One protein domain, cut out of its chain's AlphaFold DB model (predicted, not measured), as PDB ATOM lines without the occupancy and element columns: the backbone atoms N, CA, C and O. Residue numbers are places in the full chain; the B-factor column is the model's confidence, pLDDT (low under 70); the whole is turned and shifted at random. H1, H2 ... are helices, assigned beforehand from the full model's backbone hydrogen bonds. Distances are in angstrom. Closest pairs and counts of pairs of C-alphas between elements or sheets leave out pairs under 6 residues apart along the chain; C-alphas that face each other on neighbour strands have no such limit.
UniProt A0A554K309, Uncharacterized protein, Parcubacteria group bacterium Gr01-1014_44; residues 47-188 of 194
ATOM      1  N   LEU A  47     146.527 130.119 124.450       58.88
ATOM      2  CA  LEU A  47     147.673 130.988 124.731       58.88
ATOM      3  C   LEU A  47     147.586 132.298 123.950       58.88
ATOM      4  O   LEU A  47     147.845 133.358 124.511       58.88
ATOM      5  N   ILE A  48     147.183 132.251 122.679       60.47
ATOM      6  CA  ILE A  48     146.967 133.445 121.854       60.47
ATOM      7  C   ILE A  48     145.816 134.285 122.432       60.47
ATOM      8  O   ILE A  48     145.961 135.497 122.593       60.47
ATOM      9  N   ALA A  49     144.709 133.650 122.827       57.38
ATOM     10  CA  ALA A  49     143.575 134.280 123.505       57.38
ATOM     11  C   ALA A  49     143.947 134.886 124.867       57.38
ATOM     12  O   ALA A  49     143.365 135.894 125.261       57.38
ATOM     13  N   LEU A  50     144.918 134.304 125.573       55.34
ATOM     14  CA  LEU A  50     145.431 134.784 126.859       55.34
ATOM     15  C   LEU A  50     146.468 135.907 126.671       55.34
ATOM     16  O   LEU A  50     146.564 136.815 127.493       55.34
ATOM     17  N   SER A  51     147.191 135.896 125.548       59.84
ATOM     18  CA  SER A  51     148.118 136.955 125.127       59.84
ATOM     19  C   SER A  51     147.387 138.206 124.609       59.84
ATOM     20  O   SER A  51     147.919 139.325 124.615       59.84
ATOM     21  N   PHE A  52     146.121 138.066 124.204       61.72
ATOM     22  CA  PHE A  52     145.257 139.201 123.910       61.72
ATOM     23  C   PHE A  52     144.887 139.947 125.203       61.72
ATOM     24  O   PHE A  52     144.076 139.502 126.006       61.72
ATOM     25  N   GLY A  53     145.467 141.137 125.393       64.81
ATOM     26  CA  GLY A  53     145.115 142.020 126.511       64.81
ATOM     27  C   GLY A  53     143.615 142.368 126.579       64.81
ATOM     28  O   GLY A  53     142.880 142.223 125.605       64.81
ATOM     29  N   LYS A  54     143.171 142.900 127.724       67.56
ATOM     30  CA  LYS A  54     141.752 143.117 128.104       67.56
ATOM     31  C   LYS A  54     140.864 143.718 127.006       67.56
ATOM     32  O   LYS A  54     139.752 143.265 126.776       67.56
ATOM     33  N   THR A  55     141.349 144.742 126.312       70.06
ATOM     34  CA  THR A  55     140.604 145.420 125.237       70.06
ATOM     35  C   THR A  55     140.564 144.595 123.951       70.06
ATOM     36  O   THR A  55     139.604 144.668 123.190       70.06
ATOM     37  N   LYS A  56     141.607 143.798 123.699       75.94
ATOM     38  CA  LYS A  56     141.748 143.000 122.478       75.94
ATOM     39  C   LYS A  56     140.796 141.809 122.472       75.94
ATOM     40  O   LYS A  56     140.349 141.434 121.396       75.94
ATOM     41  N   ILE A  57     140.441 141.257 123.636       78.00
ATOM     42  CA  ILE A  57     139.533 140.106 123.676       78.00
ATOM     43  C   ILE A  57     138.090 140.465 123.341       78.00
ATOM     44  O   ILE A  57     137.444 139.754 122.581       78.00
ATOM     45  N   VAL A  58     137.613 141.616 123.819       78.19
ATOM     46  CA  VAL A  58     136.295 142.148 123.439       78.19
ATOM     47  C   VAL A  58     136.267 142.453 121.942       78.19
ATOM     48  O   VAL A  58     135.291 142.153 121.259       78.19
ATOM     49  N   LEU A  59     137.371 142.996 121.421       80.25
ATOM     50  CA  LEU A  59     137.537 143.268 119.998       80.25
ATOM     51  C   LEU A  59     137.495 141.982 119.159       80.25
ATOM     52  O   LEU A  59     136.812 141.937 118.142       80.25
ATOM     53  N   ALA A  60     138.205 140.938 119.597       82.50
ATOM     54  CA  ALA A  60     138.243 139.635 118.941       82.50
ATOM     55  C   ALA A  60     136.875 138.947 118.982       82.50
ATOM     56  O   ALA A  60     136.433 138.387 117.980       82.50
ATOM     57  N   LEU A  61     136.173 139.041 120.110       83.12
ATOM     58  CA  LEU A  61     134.817 138.537 120.262       83.12
ATOM     59  C   LEU A  61     133.885 139.232 119.267       83.12
ATOM     60  O   LEU A  61     133.267 138.556 118.451       83.12
ATOM     61  N   LEU A  62     133.872 140.566 119.224       84.06
ATOM     62  CA  LEU A  62     133.051 141.313 118.267       84.06
ATOM     63  C   LEU A  62     133.418 141.006 116.805       84.06
ATOM     64  O   LEU A  62     132.531 140.777 115.984       84.06
ATOM     65  N   ALA A  63     134.711 140.933 116.486       86.75
ATOM     66  CA  ALA A  63     135.185 140.545 115.161       86.75
ATOM     67  C   ALA A  63     134.749 139.123 114.777       86.75
ATOM     68  O   ALA A  63     134.486 138.859 113.608       86.75
ATOM     69  N   THR A  64     134.619 138.220 115.752       86.81
ATOM     70  CA  THR A  64     134.105 136.861 115.527       86.81
ATOM     71  C   THR A  64     132.635 136.885 115.123       86.81
ATOM     72  O   THR A  64     132.279 136.203 114.169       86.81
ATOM     73  N   TYR A  65     131.790 137.693 115.777       87.12
ATOM     74  CA  TYR A  65     130.383 137.835 115.369       87.12
ATOM     75  C   TYR A  65     130.248 138.447 113.981       87.12
ATOM     76  O   TYR A  65     129.501 137.924 113.159       87.12
ATOM     77  N   ILE A  66     130.985 139.529 113.711       86.94
ATOM     78  CA  ILE A  66     130.965 140.186 112.399       86.94
ATOM     79  C   ILE A  66     131.416 139.193 111.326       86.94
ATOM     80  O   ILE A  66     130.742 139.041 110.314       86.94
ATOM     81  N   SER A  67     132.507 138.466 111.570       87.44
ATOM     82  CA  SER A  67     133.005 137.459 110.639       87.44
ATOM     83  C   SER A  67     132.020 136.314 110.421       87.44
ATOM     84  O   SER A  67     131.774 135.948 109.280       87.44
ATOM     85  N   ALA A  68     131.410 135.773 111.476       85.38
ATOM     86  CA  ALA A  68     130.417 134.708 111.347       85.38
ATOM     87  C   ALA A  68     129.162 135.174 110.587       85.38
ATOM     88  O   ALA A  68     128.568 134.405 109.837       85.38
ATOM     89  N   PHE A  69     128.774 136.441 110.740       87.00
ATOM     90  CA  PHE A  69     127.662 137.039 110.004       87.00
ATOM     91  C   PHE A  69     127.995 137.306 108.525       87.00
ATOM     92  O   PHE A  69     127.184 137.041 107.638       87.00
ATOM     93  N   LEU A  70     129.198 137.806 108.235       87.00
ATOM     94  CA  LEU A  70     129.679 137.967 106.858       87.00
ATOM     95  C   LEU A  70     129.844 136.599 106.183       87.00
ATOM     96  O   LEU A  70     129.345 136.413 105.078       87.00
ATOM     97  N   GLU A  71     130.431 135.652 106.926       86.75
ATOM     98  CA  GLU A  71     130.234 134.194 106.897       86.75
ATOM     99  C   GLU A  71     128.938 133.808 106.212       86.75
ATOM    100  O   GLU A  71     128.882 133.480 105.026       86.75
ATOM    101  N   SER A  72     127.889 133.913 107.029       82.75
ATOM    102  CA  SER A  72     126.537 133.440 106.786       82.75
ATOM    103  C   SER A  72     125.827 134.144 105.630       82.75
ATOM    104  O   SER A  72     124.892 133.566 105.075       82.75
ATOM    105  N   THR A  73     126.287 135.328 105.223       85.12
ATOM    106  CA  THR A  73     125.674 136.157 104.171       85.12
ATOM    107  C   THR A  73     126.413 136.056 102.833       85.12
ATOM    108  O   THR A  73     125.873 136.422 101.793       85.12
ATOM    109  N   PHE A  74     127.638 135.523 102.811       85.56
ATOM    110  CA  PHE A  74     128.462 135.500 101.604       85.56
ATOM    111  C   PHE A  74     127.867 134.608 100.501       85.56
ATOM    112  O   PHE A  74     127.670 133.408 100.690       85.56
ATOM    113  N   ILE A  75     127.582 135.174  99.329       80.31
ATOM    114  CA  ILE A  75     126.869 134.463  98.252       80.31
ATOM    115  C   ILE A  75     127.804 133.493  97.502       80.31
ATOM    116  O   ILE A  75     127.399 132.386  97.156       80.31
ATOM    117  N   TYR A  76     129.092 133.827  97.364       80.25
ATOM    118  CA  TYR A  76     130.066 133.061  96.567       80.25
ATOM    119  C   TYR A  76     130.694 131.848  97.288       80.25
ATOM    120  O   TYR A  76     131.750 131.345  96.901       80.25
ATOM    121  N   ARG A  77     130.061 131.342  98.356       76.62
ATOM    122  CA  ARG A  77     130.572 130.193  99.137       76.62
ATOM    123  C   ARG A  77     130.695 128.911  98.316       76.62
ATOM    124  O   ARG A  77     131.668 128.177  98.466       76.62
ATOM    125  N   LEU A  78     129.709 128.643  97.463       77.12
ATOM    126  CA  LEU A  78     129.658 127.434  96.635       77.12
ATOM    127  C   LEU A  78     130.712 127.449  95.524       77.12
ATOM    128  O   LEU A  78     131.279 126.410  95.205       77.12
ATOM    129  N   GLU A  79     131.003 128.618  94.960       79.25
ATOM    130  CA  GLU A  79     132.015 128.780  93.910       79.25
ATOM    131  C   GLU A  79     133.428 128.598  94.463       79.25
ATOM    132  O   GLU A  79     134.232 127.877  93.875       79.25
ATOM    133  N   LEU A  80     133.706 129.149  95.649       76.88
ATOM    134  CA  LEU A  80     134.958 128.885  96.359       76.88
ATOM    135  C   LEU A  80     135.106 127.403  96.701       76.88
ATOM    136  O   LEU A  80     136.178 126.838  96.509       76.88
ATOM    137  N   ALA A  81     134.037 126.744  97.154       76.31
ATOM    138  CA  ALA A  81     134.079 125.310  97.414       76.31
ATOM    139  C   ALA A  81     134.408 124.498  96.148       76.31
ATOM    140  O   ALA A  81     135.170 123.544  96.235       76.31
ATOM    141  N   LYS A  82     133.913 124.886  94.965       77.75
ATOM    142  CA  LYS A  82     134.308 124.238  93.701       77.75
ATOM    143  C   LYS A  82     135.800 124.423  93.414       77.75
ATOM    144  O   LYS A  82     136.491 123.440  93.182       77.75
ATOM    145  N   PHE A  83     136.317 125.644  93.567       75.06
ATOM    146  CA  PHE A  83     137.746 125.927  93.396       75.06
ATOM    147  C   PHE A  83     138.638 125.075  94.321       75.06
ATOM    148  O   PHE A  83     139.632 124.508  93.878       75.06
ATOM    149  N   PHE A  84     138.268 124.934  95.600       70.12
ATOM    150  CA  PHE A  84     139.010 124.095  96.551       70.12
ATOM    151  C   PHE A  84     138.904 122.593  96.248       70.12
ATOM    152  O   PHE A  84     139.855 121.857  96.511       70.12
ATOM    153  N   GLY A  85     137.766 122.139  95.716       69.75
ATOM    154  CA  GLY A  85     137.553 120.742  95.342       69.75
ATOM    155  C   GLY A  85     138.409 120.343  94.149       69.75
ATOM    156  O   GLY A  85     139.139 119.359  94.229       69.75
ATOM    157  N   ASP A  86     138.386 121.165  93.102       72.25
ATOM    158  CA  ASP A  86     139.073 120.883  91.841       72.25
ATOM    159  C   ASP A  86     140.598 121.048  91.954       72.25
ATOM    160  O   ASP A  86     141.348 120.322  91.303       72.25
ATOM    161  N   PHE A  87     141.080 121.980  92.788       65.44
ATOM    162  CA  PHE A  87     142.511 122.295  92.882       65.44
ATOM    163  C   PHE A  87     143.266 121.498  93.957       65.44
ATOM    164  O   PHE A  87     144.442 121.190  93.775       65.44
ATOM    165  N   LEU A  88     142.629 121.181  95.093       62.72
ATOM    166  CA  LEU A  88     143.328 120.634  96.270       62.72
ATOM    167  C   LEU A  88     142.872 119.236  96.693       62.72
ATOM    168  O   LEU A  88     143.495 118.664  97.585       62.72
ATOM    169  N   ASN A  89     141.819 118.671  96.085       63.59
ATOM    170  CA  ASN A  89     141.284 117.348  96.447       63.59
ATOM    171  C   ASN A  89     140.981 117.200  97.963       63.59
ATOM    172  O   ASN A  89     141.002 116.109  98.531       63.59
ATOM    173  N   LEU A  90     140.734 118.324  98.642       62.78
ATOM    174  CA  LEU A  90     140.427 118.411 100.068       62.78
ATOM    175  C   LEU A  90     138.903 118.423 100.286       62.78
ATOM    176  O   LEU A  90     138.152 118.678  99.343       62.78
ATOM    177  N   PRO A  91     138.411 118.231 101.530       66.31
ATOM    178  CA  PRO A  91     137.007 118.452 101.885       66.31
ATOM    179  C   PRO A  91     136.588 119.907 101.613       66.31
ATOM    180  O   PRO A  91     136.688 120.784 102.475       66.31
ATOM    181  N   ALA A  92     136.151 120.180 100.386       70.81
ATOM    182  CA  ALA A  92     136.189 121.523  99.826       70.81
ATOM    183  C   ALA A  92     135.237 122.507 100.515       70.81
ATOM    184  O   ALA A  92     135.569 123.676 100.701       70.81
ATOM    185  N   ILE A  93     134.086 122.012 100.984       75.25
ATOM    186  CA  ILE A  93     133.120 122.800 101.760       75.25
ATOM    187  C   ILE A  93     133.715 123.270 103.095       75.25
ATOM    188  O   ILE A  93     133.513 124.421 103.475       75.25
ATOM    189  N   PHE A  94     134.447 122.408 103.809       75.00
ATOM    190  CA  PHE A  94     135.008 122.750 105.119       75.00
ATOM    191  C   PHE A  94     136.060 123.849 104.983       75.00
ATOM    192  O   PHE A  94     135.970 124.890 105.635       75.00
ATOM    193  N   TRP A  95     137.030 123.628 104.096       73.00
ATOM    194  CA  TRP A  95     138.148 124.544 103.905       73.00
ATOM    195  C   TRP A  95     137.707 125.879 103.318       73.00
ATOM    196  O   TRP A  95     138.177 126.914 103.786       73.00
ATOM    197  N   ALA A  96     136.752 125.884 102.383       81.00
ATOM    198  CA  ALA A  96     136.195 127.123 101.854       81.00
ATOM    199  C   ALA A  96     135.535 127.958 102.960       81.00
ATOM    200  O   ALA A  96     135.857 129.135 103.113       81.00
ATOM    201  N   ARG A  97     134.662 127.359 103.782       81.50
ATOM    202  CA  ARG A  97     133.974 128.082 104.868       81.50
ATOM    203  C   ARG A  97     134.941 128.578 105.936       81.50
ATOM    204  O   ARG A  97     134.845 129.730 106.359       81.50
ATOM    205  N   LEU A  98     135.898 127.741 106.332       79.88
ATOM    206  CA  LEU A  98     136.917 128.111 107.309       79.88
ATOM    207  C   LEU A  98     137.783 129.269 106.799       79.88
ATOM    208  O   LEU A  98     138.017 130.224 107.534       79.88
ATOM    209  N   LEU A  99     138.215 129.225 105.540       82.12
ATOM    210  CA  LEU A  99     139.060 130.260 104.953       82.12
ATOM    211  C   LEU A  99     138.317 131.591 104.796       82.12
ATOM    212  O   LEU A  99     138.857 132.629 105.169       82.12
ATOM    213  N   ILE A 100     137.065 131.571 104.331       85.75
ATOM    214  CA  ILE A 100     136.222 132.775 104.253       85.75
ATOM    215  C   ILE A 100     136.046 133.387 105.648       85.75
ATOM    216  O   ILE A 100     136.249 134.589 105.827       85.75
ATOM    217  N   PHE A 101     135.735 132.564 106.653       85.50
ATOM    218  CA  PHE A 101     135.618 133.012 108.039       85.50
ATOM    219  C   PHE A 101     136.927 133.626 108.562       85.50
ATOM    220  O   PHE A 101     136.910 134.691 109.177       85.50
ATOM    221  N   VAL A 102     138.078 132.999 108.312       82.06
ATOM    222  CA  VAL A 102     139.379 133.530 108.750       82.06
ATOM    223  C   VAL A 102     139.684 134.867 108.067       82.06
ATOM    224  O   VAL A 102     140.104 135.808 108.740       82.06
ATOM    225  N   ILE A 103     139.418 134.993 106.765       85.00
ATOM    226  CA  ILE A 103     139.613 136.243 106.019       85.00
ATOM    227  C   ILE A 103     138.738 137.356 106.598       85.00
ATOM    228  O   ILE A 103     139.251 138.422 106.950       85.00
ATOM    229  N   PHE A 104     137.436 137.118 106.762       88.00
ATOM    230  CA  PHE A 104     136.540 138.117 107.343       88.00
ATOM    231  C   PHE A 104     136.876 138.436 108.794       88.00
ATOM    232  O   PHE A 104     136.726 139.586 109.211       88.00
ATOM    233  N   PHE A 105     137.384 137.468 109.553       83.88
ATOM    234  CA  PHE A 105     137.849 137.693 110.912       83.88
ATOM    235  C   PHE A 105     139.050 138.639 110.934       83.88
ATOM    236  O   PHE A 105     139.014 139.638 111.650       83.88
ATOM    237  N   ILE A 106     140.069 138.393 110.107       81.25
ATOM    238  CA  ILE A 106     141.250 139.261 110.000       81.25
ATOM    239  C   ILE A 106     140.839 140.673 109.572       81.25
ATOM    240  O   ILE A 106     141.230 141.644 110.220       81.25
ATOM    241  N   ILE A 107     140.012 140.796 108.530       86.25
ATOM    242  CA  ILE A 107     139.512 142.091 108.047       86.25
ATOM    243  C   ILE A 107     138.761 142.822 109.166       86.25
ATOM    244  O   ILE A 107     139.033 143.993 109.430       86.25
ATOM    245  N   SER A 108     137.871 142.128 109.878       86.00
ATOM    246  CA  SER A 108     137.108 142.699 110.990       86.00
ATOM    247  C   SER A 108     138.024 143.167 112.116       86.00
ATOM    248  O   SER A 108     137.886 144.293 112.588       86.00
ATOM    249  N   VAL A 109     139.007 142.357 112.522       82.12
ATOM    250  CA  VAL A 109     139.984 142.739 113.552       82.12
ATOM    251  C   VAL A 109     140.780 143.968 113.117       82.12
ATOM    252  O   VAL A 109     140.939 144.889 113.916       82.12
ATOM    253  N   LEU A 110     141.252 144.029 111.868       83.38
ATOM    254  CA  LEU A 110     142.007 145.175 111.354       83.38
ATOM    255  C   LEU A 110     141.169 146.460 111.355       83.38
ATOM    256  O   LEU A 110     141.636 147.493 111.843       83.38
ATOM    257  N   ILE A 111     139.925 146.391 110.872       85.44
ATOM    258  CA  ILE A 111     138.995 147.527 110.854       85.44
ATOM    259  C   ILE A 111     138.696 147.989 112.282       85.44
ATOM    260  O   ILE A 111     138.815 149.177 112.585       85.44
ATOM    261  N   LEU A 112     138.353 147.069 113.187       82.31
ATOM    262  CA  LEU A 112     138.019 147.400 114.573       82.31
ATOM    263  C   LEU A 112     139.229 147.939 115.344       82.31
ATOM    264  O   LEU A 112     139.071 148.833 116.172       82.31
ATOM    265  N   ASN A 113     140.434 147.434 115.072       75.19
ATOM    266  CA  ASN A 113     141.652 147.870 115.755       75.19
ATOM    267  C   ASN A 113     142.084 149.278 115.313       75.19
ATOM    268  O   ASN A 113     142.657 150.025 116.107       75.19
ATOM    269  N   ARG A 114     141.772 149.656 114.066       76.81
ATOM    270  CA  ARG A 114     141.995 151.005 113.526       76.81
ATOM    271  C   ARG A 114     140.839 151.972 113.829       76.81
ATOM    272  O   ARG A 114     141.009 153.181 113.704       76.81
ATOM    273  N   SER A 115     139.678 151.459 114.233       72.50
ATOM    274  CA  SER A 115     138.468 152.246 114.484       72.50
ATOM    275  C   SER A 115     138.505 153.025 115.808       72.50
ATOM    276  O   SER A 115     139.063 152.587 116.817       72.50
ATOM    277  N   ILE A 116     137.794 154.162 115.825       59.09
ATOM    278  CA  ILE A 116     137.541 155.057 116.976       59.09
ATOM    279  C   ILE A 116     136.862 154.317 118.154       59.09
ATOM    280  O   ILE A 116     136.795 154.818 119.277       59.09
ATOM    281  N   LEU A 117     136.375 153.095 117.932       59.62
ATOM    282  CA  LEU A 117     135.774 152.237 118.954       59.62
ATOM    283  C   LEU A 117     136.790 151.656 119.953       59.62
ATOM    284  O   LEU A 117     136.392 151.308 121.067       59.62
ATOM    285  N   ARG A 118     138.091 151.611 119.622       62.41
ATOM    286  CA  ARG A 118     139.152 151.086 120.504       62.41
ATOM    287  C   ARG A 118     139.155 151.719 121.911       62.41
ATOM    288  O   ARG A 118     139.127 150.961 122.881       62.41
ATOM    289  N   PRO A 119     139.144 153.059 122.077       60.16
ATOM    290  CA  PRO A 119     139.067 153.678 123.403       60.16
ATOM    291  C   PRO A 119     137.731 153.429 124.122       60.16
ATOM    292  O   PRO A 119     137.717 153.297 125.343       60.16
ATOM    293  N   LYS A 120     136.609 153.290 123.396       61.06
ATOM    294  CA  LYS A 120     135.284 153.037 123.996       61.06
ATOM    295  C   LYS A 120     135.103 151.589 124.478       61.06
ATOM    296  O   LYS A 120     134.315 151.360 125.392       61.06
ATOM    297  N   MET A 121     135.836 150.635 123.903       59.94
ATOM    298  CA  MET A 121     135.820 149.213 124.284       59.94
ATOM    299  C   MET A 121     136.836 148.851 125.375       59.94
ATOM    300  O   MET A 121     136.969 147.682 125.736       59.94
ATOM    301  N   SER A 122     137.556 149.836 125.920       58.47
ATOM    302  CA  SER A 122     138.472 149.616 127.035       58.47
ATOM    303  C   SER A 122     137.703 149.200 128.293       58.47
ATOM    304  O   SER A 122     137.000 150.003 128.908       58.47
ATOM    305  N   LEU A 123     137.841 147.932 128.682       60.88
ATOM    306  CA  LEU A 123     137.483 147.448 130.013       60.88
ATOM    307  C   LEU A 123     138.532 147.977 130.999       60.88
ATOM    308  O   LEU A 123     139.505 147.286 131.307       60.88
ATOM    309  N   GLN A 124     138.363 149.228 131.434       56.66
ATOM    310  CA  GLN A 124     139.350 149.940 132.254       56.66
ATOM    311  C   GLN A 124     139.691 149.205 133.564       56.66
ATOM    312  O   GLN A 124     140.820 149.320 134.024       56.66
ATOM    313  N   GLU A 125     138.800 148.363 134.105       58.59
ATOM    314  CA  GLU A 125     139.019 147.695 135.400       58.59
ATOM    315  C   GLU A 125     138.482 146.253 135.482       58.59
ATOM    316  O   GLU A 125     138.065 145.794 136.544       58.59
ATOM    317  N   SER A 126     138.479 145.485 134.386       64.25
ATOM    318  CA  SER A 126     138.097 144.068 134.509       64.25
ATOM    319  C   SER A 126     139.180 143.263 135.241       64.25
ATOM    320  O   SER A 126     140.370 143.384 134.893       64.25
ATOM    321  N   PRO A 127     138.792 142.433 136.231       72.00
ATOM    322  CA  PRO A 127     139.731 141.595 136.959       72.00
ATOM    323  C   PRO A 127     140.306 140.508 136.033       72.00
ATOM    324  O   PRO A 127     139.618 140.058 135.109       72.00
ATOM    325  N   PRO A 128     141.556 140.062 136.273       69.88
ATOM    326  CA  PRO A 128     142.238 139.053 135.451       69.88
ATOM    327  C   PRO A 128     141.423 137.763 135.298       69.88
ATOM    328  O   PRO A 128     141.392 137.181 134.217       69.88
ATOM    329  N   MET A 129     140.681 137.374 136.339       69.88
ATOM    330  CA  MET A 129     139.816 136.194 136.311       69.88
ATOM    331  C   MET A 129     138.704 136.291 135.255       69.88
ATOM    332  O   MET A 129     138.409 135.313 134.574       69.88
ATOM    333  N   THR A 130     138.105 137.471 135.065       74.12
ATOM    334  CA  THR A 130     137.054 137.640 134.054       74.12
ATOM    335  C   THR A 130     137.613 137.608 132.638       74.12
ATOM    336  O   THR A 130     136.945 137.121 131.732       74.12
ATOM    337  N   ILE A 131     138.842 138.086 132.443       72.56
ATOM    338  CA  ILE A 131     139.525 138.003 131.146       72.56
ATOM    339  C   ILE A 131     139.808 136.544 130.805       72.56
ATOM    340  O   ILE A 131     139.482 136.118 129.706       72.56
ATOM    341  N   LEU A 132     140.319 135.772 131.765       75.38
ATOM    342  CA  LEU A 132     140.568 134.342 131.593       75.38
ATOM    343  C   LEU A 132     139.270 133.597 131.253       75.38
ATOM    344  O   LEU A 132     139.236 132.827 130.295       75.38
ATOM    345  N   PHE A 133     138.185 133.884 131.977       79.25
ATOM    346  CA  PHE A 133     136.866 133.328 131.676       79.25
ATOM    347  C   PHE A 133     136.410 133.668 130.248       79.25
ATOM    348  O   PHE A 133     136.004 132.771 129.512       79.25
ATOM    349  N   LEU A 134     136.543 134.929 129.820       77.44
ATOM    350  CA  LEU A 134     136.231 135.344 128.449       77.44
ATOM    351  C   LEU A 134     137.118 134.650 127.408       77.44
ATOM    352  O   LEU A 134     136.605 134.268 126.362       77.44
ATOM    353  N   SER A 135     138.411 134.451 127.677       75.06
ATOM    354  CA  SER A 135     139.330 133.733 126.782       75.06
ATOM    355  C   SER A 135     138.928 132.280 126.589       75.06
ATOM    356  O   SER A 135     138.895 131.811 125.451       75.06
ATOM    357  N   ILE A 136     138.577 131.579 127.672       78.88
ATOM    358  CA  ILE A 136     138.054 130.207 127.591       78.88
ATOM    359  C   ILE A 136     136.791 130.196 126.731       78.88
ATOM    360  O   ILE A 136     136.675 129.415 125.790       78.88
ATOM    361  N   LEU A 137     135.855 131.090 127.038       81.25
ATOM    362  CA  LEU A 137     134.550 131.135 126.395       81.25
ATOM    363  C   LEU A 137     134.650 131.466 124.899       81.25
ATOM    364  O   LEU A 137     133.979 130.848 124.075       81.25
ATOM    365  N   GLN A 138     135.549 132.383 124.546       81.62
ATOM    366  CA  GLN A 138     135.892 132.728 123.173       81.62
ATOM    367  C   GLN A 138     136.505 131.538 122.423       81.62
ATOM    368  O   GLN A 138     136.139 131.276 121.278       81.62
ATOM    369  N   GLY A 139     137.406 130.794 123.070       78.38
ATOM    370  CA  GLY A 139     137.995 129.582 122.504       78.38
ATOM    371  C   GLY A 139     136.951 128.495 122.242       78.38
ATOM    372  O   GLY A 139     136.929 127.915 121.158       78.38
ATOM    373  N   ILE A 140     136.033 128.270 123.189       77.56
ATOM    374  CA  ILE A 140     134.918 127.324 123.017       77.56
ATOM    375  C   ILE A 140     134.008 127.766 121.865       77.56
ATOM    376  O   ILE A 140     133.575 126.935 121.066       77.56
ATOM    377  N   PHE A 141     133.748 129.068 121.736       80.38
ATOM    378  CA  PHE A 141     132.947 129.593 120.638       80.38
ATOM    379  C   PHE A 141     133.612 129.360 119.273       80.38
ATOM    380  O   PHE A 141     132.964 128.861 118.355       80.38
ATOM    381  N   TRP A 142     134.914 129.626 119.139       79.62
ATOM    382  CA  TRP A 142     135.661 129.300 117.916       79.62
ATOM    383  C   TRP A 142     135.638 127.813 117.599       79.62
ATOM    384  O   TRP A 142     135.419 127.427 116.452       79.62
ATOM    385  N   LEU A 143     135.819 126.978 118.618       75.69
ATOM    386  CA  LEU A 143     135.779 125.538 118.450       75.69
ATOM    387  C   LEU A 143     134.403 125.070 117.947       75.69
ATOM    388  O   LEU A 143     134.330 124.259 117.028       75.69
ATOM    389  N   SER A 144     133.323 125.630 118.493       78.44
ATOM    390  CA  SER A 144     131.950 125.385 118.038       78.44
ATOM    391  C   SER A 144     131.758 125.748 116.559       78.44
ATOM    392  O   SER A 144     131.222 124.946 115.793       78.44
ATOM    393  N   ILE A 145     132.278 126.902 116.121       78.56
ATOM    394  CA  ILE A 145     132.239 127.333 114.713       78.56
ATOM    395  C   ILE A 145     132.984 126.338 113.811       78.56
ATOM    396  O   ILE A 145     132.438 125.885 112.806       78.56
ATOM    397  N   ILE A 146     134.211 125.958 114.177       77.50
ATOM    398  CA  ILE A 146     135.040 125.042 113.379       77.50
ATOM    399  C   ILE A 146     134.360 123.676 113.243       77.50
ATOM    400  O   ILE A 146     134.284 123.126 112.144       77.50
ATOM    401  N   ILE A 147     133.829 123.136 114.342       75.62
ATOM    402  CA  ILE A 147     133.133 121.844 114.337       75.62
ATOM    403  C   ILE A 147     131.839 121.924 113.513       75.62
ATOM    404  O   ILE A 147     131.507 120.968 112.817       75.62
ATOM    405  N   SER A 148     131.130 123.056 113.534       77.56
ATOM    406  CA  SER A 148     129.928 123.283 112.715       77.56
ATOM    407  C   SER A 148     130.210 123.232 111.205       77.56
ATOM    408  O   SER A 148     129.336 122.882 110.411       77.56
ATOM    409  N   TYR A 149     131.439 123.542 110.785       76.38
ATOM    410  CA  TYR A 149     131.846 123.451 109.381       76.38
ATOM    411  C   TYR A 149     132.255 122.037 108.962       76.38
ATOM    412  O   TYR A 149     132.317 121.760 107.762       76.38
ATOM    413  N   ALA A 150     132.561 121.153 109.916       70.44
ATOM    414  CA  ALA A 150     133.056 119.816 109.624       70.44
ATOM    415  C   ALA A 150     131.956 118.949 108.972       70.44
ATOM    416  O   ALA A 150     130.846 118.855 109.506       70.44
ATOM    417  N   PRO A 151     132.235 118.300 107.824       63.88
ATOM    418  CA  PRO A 151     131.259 117.457 107.154       63.88
ATOM    419  C   PRO A 151     130.935 116.209 107.993       63.88
ATOM    420  O   PRO A 151     131.798 115.701 108.710       63.88
ATOM    421  N   PRO A 152     129.705 115.673 107.882       59.41
ATOM    422  CA  PRO A 152     129.255 114.511 108.649       59.41
ATOM    423  C   PRO A 152     129.878 113.173 108.214       59.41
ATOM    424  O   PRO A 152     129.574 112.161 108.836       59.41
ATOM    425  N   PHE A 153     130.697 113.136 107.158       50.09
ATOM    426  CA  PHE A 153     131.139 111.887 106.536       50.09
ATOM    427  C   PHE A 153     132.375 111.262 107.217       50.09
ATOM    428  O   PHE A 153     133.362 111.935 107.519       50.09
ATOM    429  N   ASP A 154     132.238 109.953 107.427       51.16
ATOM    430  CA  ASP A 154     132.952 108.921 108.200       51.16
ATOM    431  C   ASP A 154     134.417 109.046 108.659       51.16
ATOM    432  O   ASP A 154     134.782 108.333 109.586       51.16
ATOM    433  N   ASN A 155     135.259 109.935 108.131       49.28
ATOM    434  CA  ASN A 155     136.708 109.906 108.421       49.28
ATOM    435  C   ASN A 155     137.251 111.173 109.096       49.28
ATOM    436  O   ASN A 155     138.461 111.404 109.127       49.28
ATOM    437  N   SER A 156     136.380 112.026 109.637       54.16
ATOM    438  CA  SER A 156     136.833 113.179 110.414       54.16
ATOM    439  C   SER A 156     137.147 112.772 111.857       54.16
ATOM    440  O   SER A 156     136.385 112.048 112.492       54.16
ATOM    441  N   ILE A 157     138.247 113.304 112.403       54.69
ATOM    442  CA  ILE A 157     138.693 113.118 113.802       54.69
ATOM    443  C   ILE A 157     137.543 113.396 114.795       54.69
ATOM    444  O   ILE A 157     137.499 112.832 115.880       54.69
ATOM    445  N   PHE A 158     136.576 114.232 114.404       51.75
ATOM    446  CA  PHE A 158     135.403 114.608 115.192       51.75
ATOM    447  C   PHE A 158     134.272 113.569 115.203       51.75
ATOM    448  O   PHE A 158     133.475 113.573 116.141       51.75
ATOM    449  N   ASN A 159     134.189 112.676 114.209       55.78
ATOM    450  CA  ASN A 159     133.203 111.589 114.206       55.78
ATOM    451  C   ASN A 159     133.563 110.508 115.240       55.78
ATOM    452  O   ASN A 159     132.676 109.897 115.832       55.78
ATOM    453  N   SER A 160     134.857 110.368 115.551       56.47
ATOM    454  CA  SER A 160     135.370 109.512 116.627       56.47
ATOM    455  C   SER A 160     134.983 109.990 118.036       56.47
ATOM    456  O   SER A 160     135.105 109.228 118.993       56.47
ATOM    457  N   TYR A 161     134.481 111.227 118.186       63.94
ATOM    458  CA  TYR A 161     134.077 111.814 119.472       63.94
ATOM    459  C   TYR A 161     132.612 112.296 119.445       63.94
ATOM    460  O   TYR A 161     132.341 113.505 119.450       63.94
ATOM    461  N   PRO A 162     131.631 111.370 119.471       63.78
ATOM    462  CA  PRO A 162     130.205 111.686 119.313       63.78
ATOM    463  C   PRO A 162     129.667 112.646 120.386       63.78
ATOM    464  O   PRO A 162     128.747 113.426 120.135       63.78
ATOM    465  N   VAL A 163     130.273 112.638 121.576       65.44
ATOM    466  CA  VAL A 163     129.910 113.522 122.693       65.44
ATOM    467  C   VAL A 163     130.230 114.985 122.371       65.44
ATOM    468  O   VAL A 163     129.368 115.848 122.527       65.44
ATOM    469  N   ILE A 164     131.430 115.272 121.856       64.62
ATOM    470  CA  ILE A 164     131.863 116.639 121.518       64.62
ATOM    471  C   ILE A 164     130.961 117.205 120.419       64.62
ATOM    472  O   ILE A 164     130.489 118.338 120.507       64.62
ATOM    473  N   ARG A 165     130.633 116.380 119.420       64.69
ATOM    474  CA  ARG A 165     129.736 116.767 118.330       64.69
ATOM    475  C   ARG A 165     128.325 117.094 118.827       64.69
ATOM    476  O   ARG A 165     127.746 118.085 118.389       64.69
ATOM    477  N   LYS A 166     127.785 116.329 119.780       68.31
ATOM    478  CA  LYS A 166     126.455 116.590 120.357       68.31
ATOM    479  C   LYS A 166     126.382 117.933 121.093       68.31
ATOM    480  O   LYS A 166     125.378 118.628 120.976       68.31
ATOM    481  N   TYR A 167     127.429 118.305 121.829       66.44
ATOM    482  CA  TYR A 167     127.425 119.527 122.642       66.44
ATOM    483  C   TYR A 167     127.947 120.777 121.925       66.44
ATOM    484  O   TYR A 167     127.665 121.879 122.391       66.44
ATOM    485  N   LEU A 168     128.700 120.644 120.828       65.94
ATOM    486  CA  LEU A 168     129.256 121.792 120.095       65.94
ATOM    487  C   LEU A 168     128.675 121.970 118.684       65.94
ATOM    488  O   LEU A 168     128.560 123.102 118.225       65.94
ATOM    489  N   ALA A 169     128.281 120.889 118.002       63.31
ATOM    490  CA  ALA A 169     127.854 120.929 116.596       63.31
ATOM    491  C   ALA A 169     126.330 120.930 116.401       63.31
ATOM    492  O   ALA A 169     125.848 121.123 115.285       63.31
ATOM    493  N   TRP A 170     125.554 120.647 117.452       71.50
ATOM    494  CA  TRP A 170     124.099 120.647 117.349       71.50
ATOM    495  C   TRP A 170     123.611 122.093 117.140       71.50
ATOM    496  O   TRP A 170     124.020 122.953 117.919       71.50
ATOM    497  N   PRO A 171     122.744 122.404 116.150       69.94
ATOM    498  CA  PRO A 171     122.331 123.781 115.859       69.94
ATOM    499  C   PRO A 171     121.882 124.614 117.075       69.94
ATOM    500  O   PRO A 171     122.345 125.751 117.204       69.94
ATOM    501  N   PRO A 172     121.067 124.090 118.019       69.62
ATOM    502  CA  PRO A 172     120.730 124.844 119.227       69.62
ATOM    503  C   PRO A 172     121.928 125.015 120.171       69.62
ATOM    504  O   PRO A 172     122.037 126.036 120.841       69.62
ATOM    505  N   ALA A 173     122.856 124.057 120.212       70.88
ATOM    506  CA  ALA A 173     124.056 124.157 121.032       70.88
ATOM    507  C   ALA A 173     125.028 125.211 120.484       70.88
ATOM    508  O   ALA A 173     125.521 126.037 121.248       70.88
ATOM    509  N   SER A 174     125.246 125.258 119.167       68.31
ATOM    510  CA  SER A 174     126.058 126.306 118.536       68.31
ATOM    511  C   SER A 174     125.460 127.701 118.758       68.31
ATOM    512  O   SER A 174     126.208 128.652 118.979       68.31
ATOM    513  N   PHE A 175     124.125 127.816 118.785       77.06
ATOM    514  CA  PHE A 175     123.431 129.049 119.165       77.06
ATOM    515  C   PHE A 175     123.657 129.422 120.638       77.06
ATOM    516  O   PHE A 175     123.967 130.568 120.944       77.06
ATOM    517  N   ILE A 176     123.568 128.467 121.568       79.69
ATOM    518  CA  ILE A 176     123.852 128.730 122.989       79.69
ATOM    519  C   ILE A 176     125.299 129.208 123.154       79.69
ATOM    520  O   ILE A 176     125.538 130.240 123.778       79.69
ATOM    521  N   TRP A 177     126.264 128.527 122.535       77.81
ATOM    522  CA  TRP A 177     127.677 128.912 122.597       77.81
ATOM    523  C   TRP A 177     127.975 130.259 121.943       77.81
ATOM    524  O   TRP A 177     128.911 130.931 122.368       77.81
ATOM    525  N   SER A 178     127.178 130.688 120.961       78.06
ATOM    526  CA  SER A 178     127.263 132.039 120.410       78.06
ATOM    527  C   SER A 178     126.543 133.078 121.268       78.06
ATOM    528  O   SER A 178     126.797 134.261 121.104       78.06
ATOM    529  N   PHE A 179     125.680 132.705 122.211       82.19
ATOM    530  CA  PHE A 179     124.974 133.662 123.069       82.19
ATOM    531  C   PHE A 179     125.667 133.880 124.420       82.19
ATOM    532  O   PHE A 179     125.640 134.985 124.964       82.19
ATOM    533  N   VAL A 180     126.330 132.850 124.957       84.38
ATOM    534  CA  VAL A 180     126.989 132.897 126.276       84.38
ATOM    535  C   VAL A 180     128.085 133.979 126.359       84.38
ATOM    536  O   VAL A 180     128.082 134.727 127.342       84.38
ATOM    537  N   PRO A 181     128.979 134.161 125.359       79.38
ATOM    538  CA  PRO A 181     129.957 135.251 125.373       79.38
ATOM    539  C   PRO A 181     129.299 136.631 125.419       79.38
ATOM    540  O   PRO A 181     129.729 137.501 126.176       79.38
ATOM    541  N   LEU A 182     128.202 136.809 124.686       80.88
ATOM    542  CA  LEU A 182     127.466 138.068 124.621       80.88
ATOM    543  C   LEU A 182     126.749 138.388 125.941       80.88
ATOM    544  O   LEU A 182     126.850 139.504 126.445       80.88
ATOM    545  N   LEU A 183     126.103 137.390 126.549       82.12
ATOM    546  CA  LEU A 183     125.514 137.502 127.886       82.12
ATOM    547  C   LEU A 183     126.573 137.865 128.928       82.12
ATOM    548  O   LEU A 183     126.356 138.774 129.725       82.12
ATOM    549  N   SER A 184     127.739 137.210 128.901       78.19
ATOM    550  CA  SER A 184     128.809 137.489 129.866       78.19
ATOM    551  C   SER A 184     129.287 138.946 129.813       78.19
ATOM    552  O   SER A 184     129.562 139.540 130.857       78.19
ATOM    553  N   LEU A 185     129.291 139.564 128.623       74.38
ATOM    554  CA  LEU A 185     129.614 140.981 128.446       74.38
ATOM    555  C   LEU A 185     128.570 141.922 129.064       74.38
ATOM    556  O   LEU A 185     128.939 142.996 129.531       74.38
ATOM    557  N   LEU A 186     127.291 141.532 129.117       74.88
ATOM    558  CA  LEU A 186     126.245 142.317 129.787       74.88
ATOM    559  C   LEU A 186     126.403 142.297 131.315       74.88
ATOM    560  O   LEU A 186     126.134 143.298 131.982       74.88
ATOM    561  N   PHE A 187     126.866 141.174 131.871       71.62
ATOM    562  CA  PHE A 187     127.110 141.027 133.312       71.62
ATOM    563  C   PHE A 187     128.432 141.649 133.773       71.62
ATOM    564  O   PHE A 187     128.588 141.972 134.953       71.62
ATOM    565  N   LEU A 188     129.359 141.884 132.846       68.62
ATOM    566  CA  LEU A 188     130.547 142.714 133.019       68.62
ATOM    567  C   LEU A 188     130.136 144.190 133.181       68.62
ATOM    568  O   LEU A 188     130.314 145.027 132.297       68.62
TER     569      LEU A 188
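This is residues 47 to 188 of the 194 residues of an uncharacterized protein of Parcubacteria group bacterium Gr01-1014_44 (UniProt A0A554K309). H2, H6 and H8 run side by side as a loose three-helix bundle, and the long helix H4 crosses H2 slantwise, its first turns meeting the last turns of H6. H3 turns off the beginning of H4 at one end of the domain and short H5 sits at the opposite end, while short H1 packs on H6 and H7 packs on the later part of H6. The printed part has 142 residues with eight named helices, H1 to H8 in chain order, and no named strand: the class is all helix. It is compact, with a radius of gyration of the C-alphas of 16.5 A and spans of 49 by 34 by 25 A.

H1, residues 47 to 51, touches residues 131 to 139 of H6, the hub at residues 128 to 149, with the C-alphas of Ala 49 and Ser 135 closest at 5.4 A. H2, residues 54 to 73, touches H6 with residues 54 to 61 alone, at a shallow tilt of 18 degrees, the same way; the closest C-alphas are Lys 54 and Ile 131, 6.4 A. H4, residues 92 to 114, touches H2 at a steep tilt of 45 degrees, opposite ways, closest at the C-alphas of Ser 67 and Phe 105, 4.9 A. H3, residues 77 to 88, touches residues 92 to 97 of H4 at a steep tilt of 63 degrees; the C-alphas of Gly 85 and Ala 92 are closest, 4.8 A. H4 also touches H6, closest at the C-alphas of Phe 94 and Tyr 149, 5.4 A. H5, residues 117 to 120, is close to but not clearly touching H2, with the C-alphas of Thr 55 and Arg 118 closest at 7.5 A. H7, residues 162 to 168, touches H6 at a steep tilt of 62 degrees, closest at the C-alphas of Ser 144 and Leu 168, 4.9 A. H8, residues 171 to 187, touches H6 at a shallow tilt of 21 degrees, opposite ways, closest at the C-alphas of Phe 141 and Trp 177, 5.7 A; it touches H7 only at the corner. Every O i to N i+4 pair is within hydrogen-bond range in H1, H3, H4, H6 and H7; H2 has 15 of 16, H8 11 of 13, and H5 is too short for such a pair.

H1 begins at C-alpha 47 (147.673, 130.988, 124.731). H2 is 29.7 A long, H4 33.0 A, H6 32.1 A and H8 25.0 A, ending at C-alpha 187 (127.110, 141.027, 133.312). H8 has a kink of 28 degrees near residue 181.

The C-alphas of Asp 86 and Glu 125 are the two farthest apart, 51.1 A. The printed part has no cut; the link from H6 to H7, residues 150 to 161, is long. The mean pLDDT of the printed part is 73.2, and 50 residues are under 70, among them 47 to 54, 116 to 126 and 151 to 169.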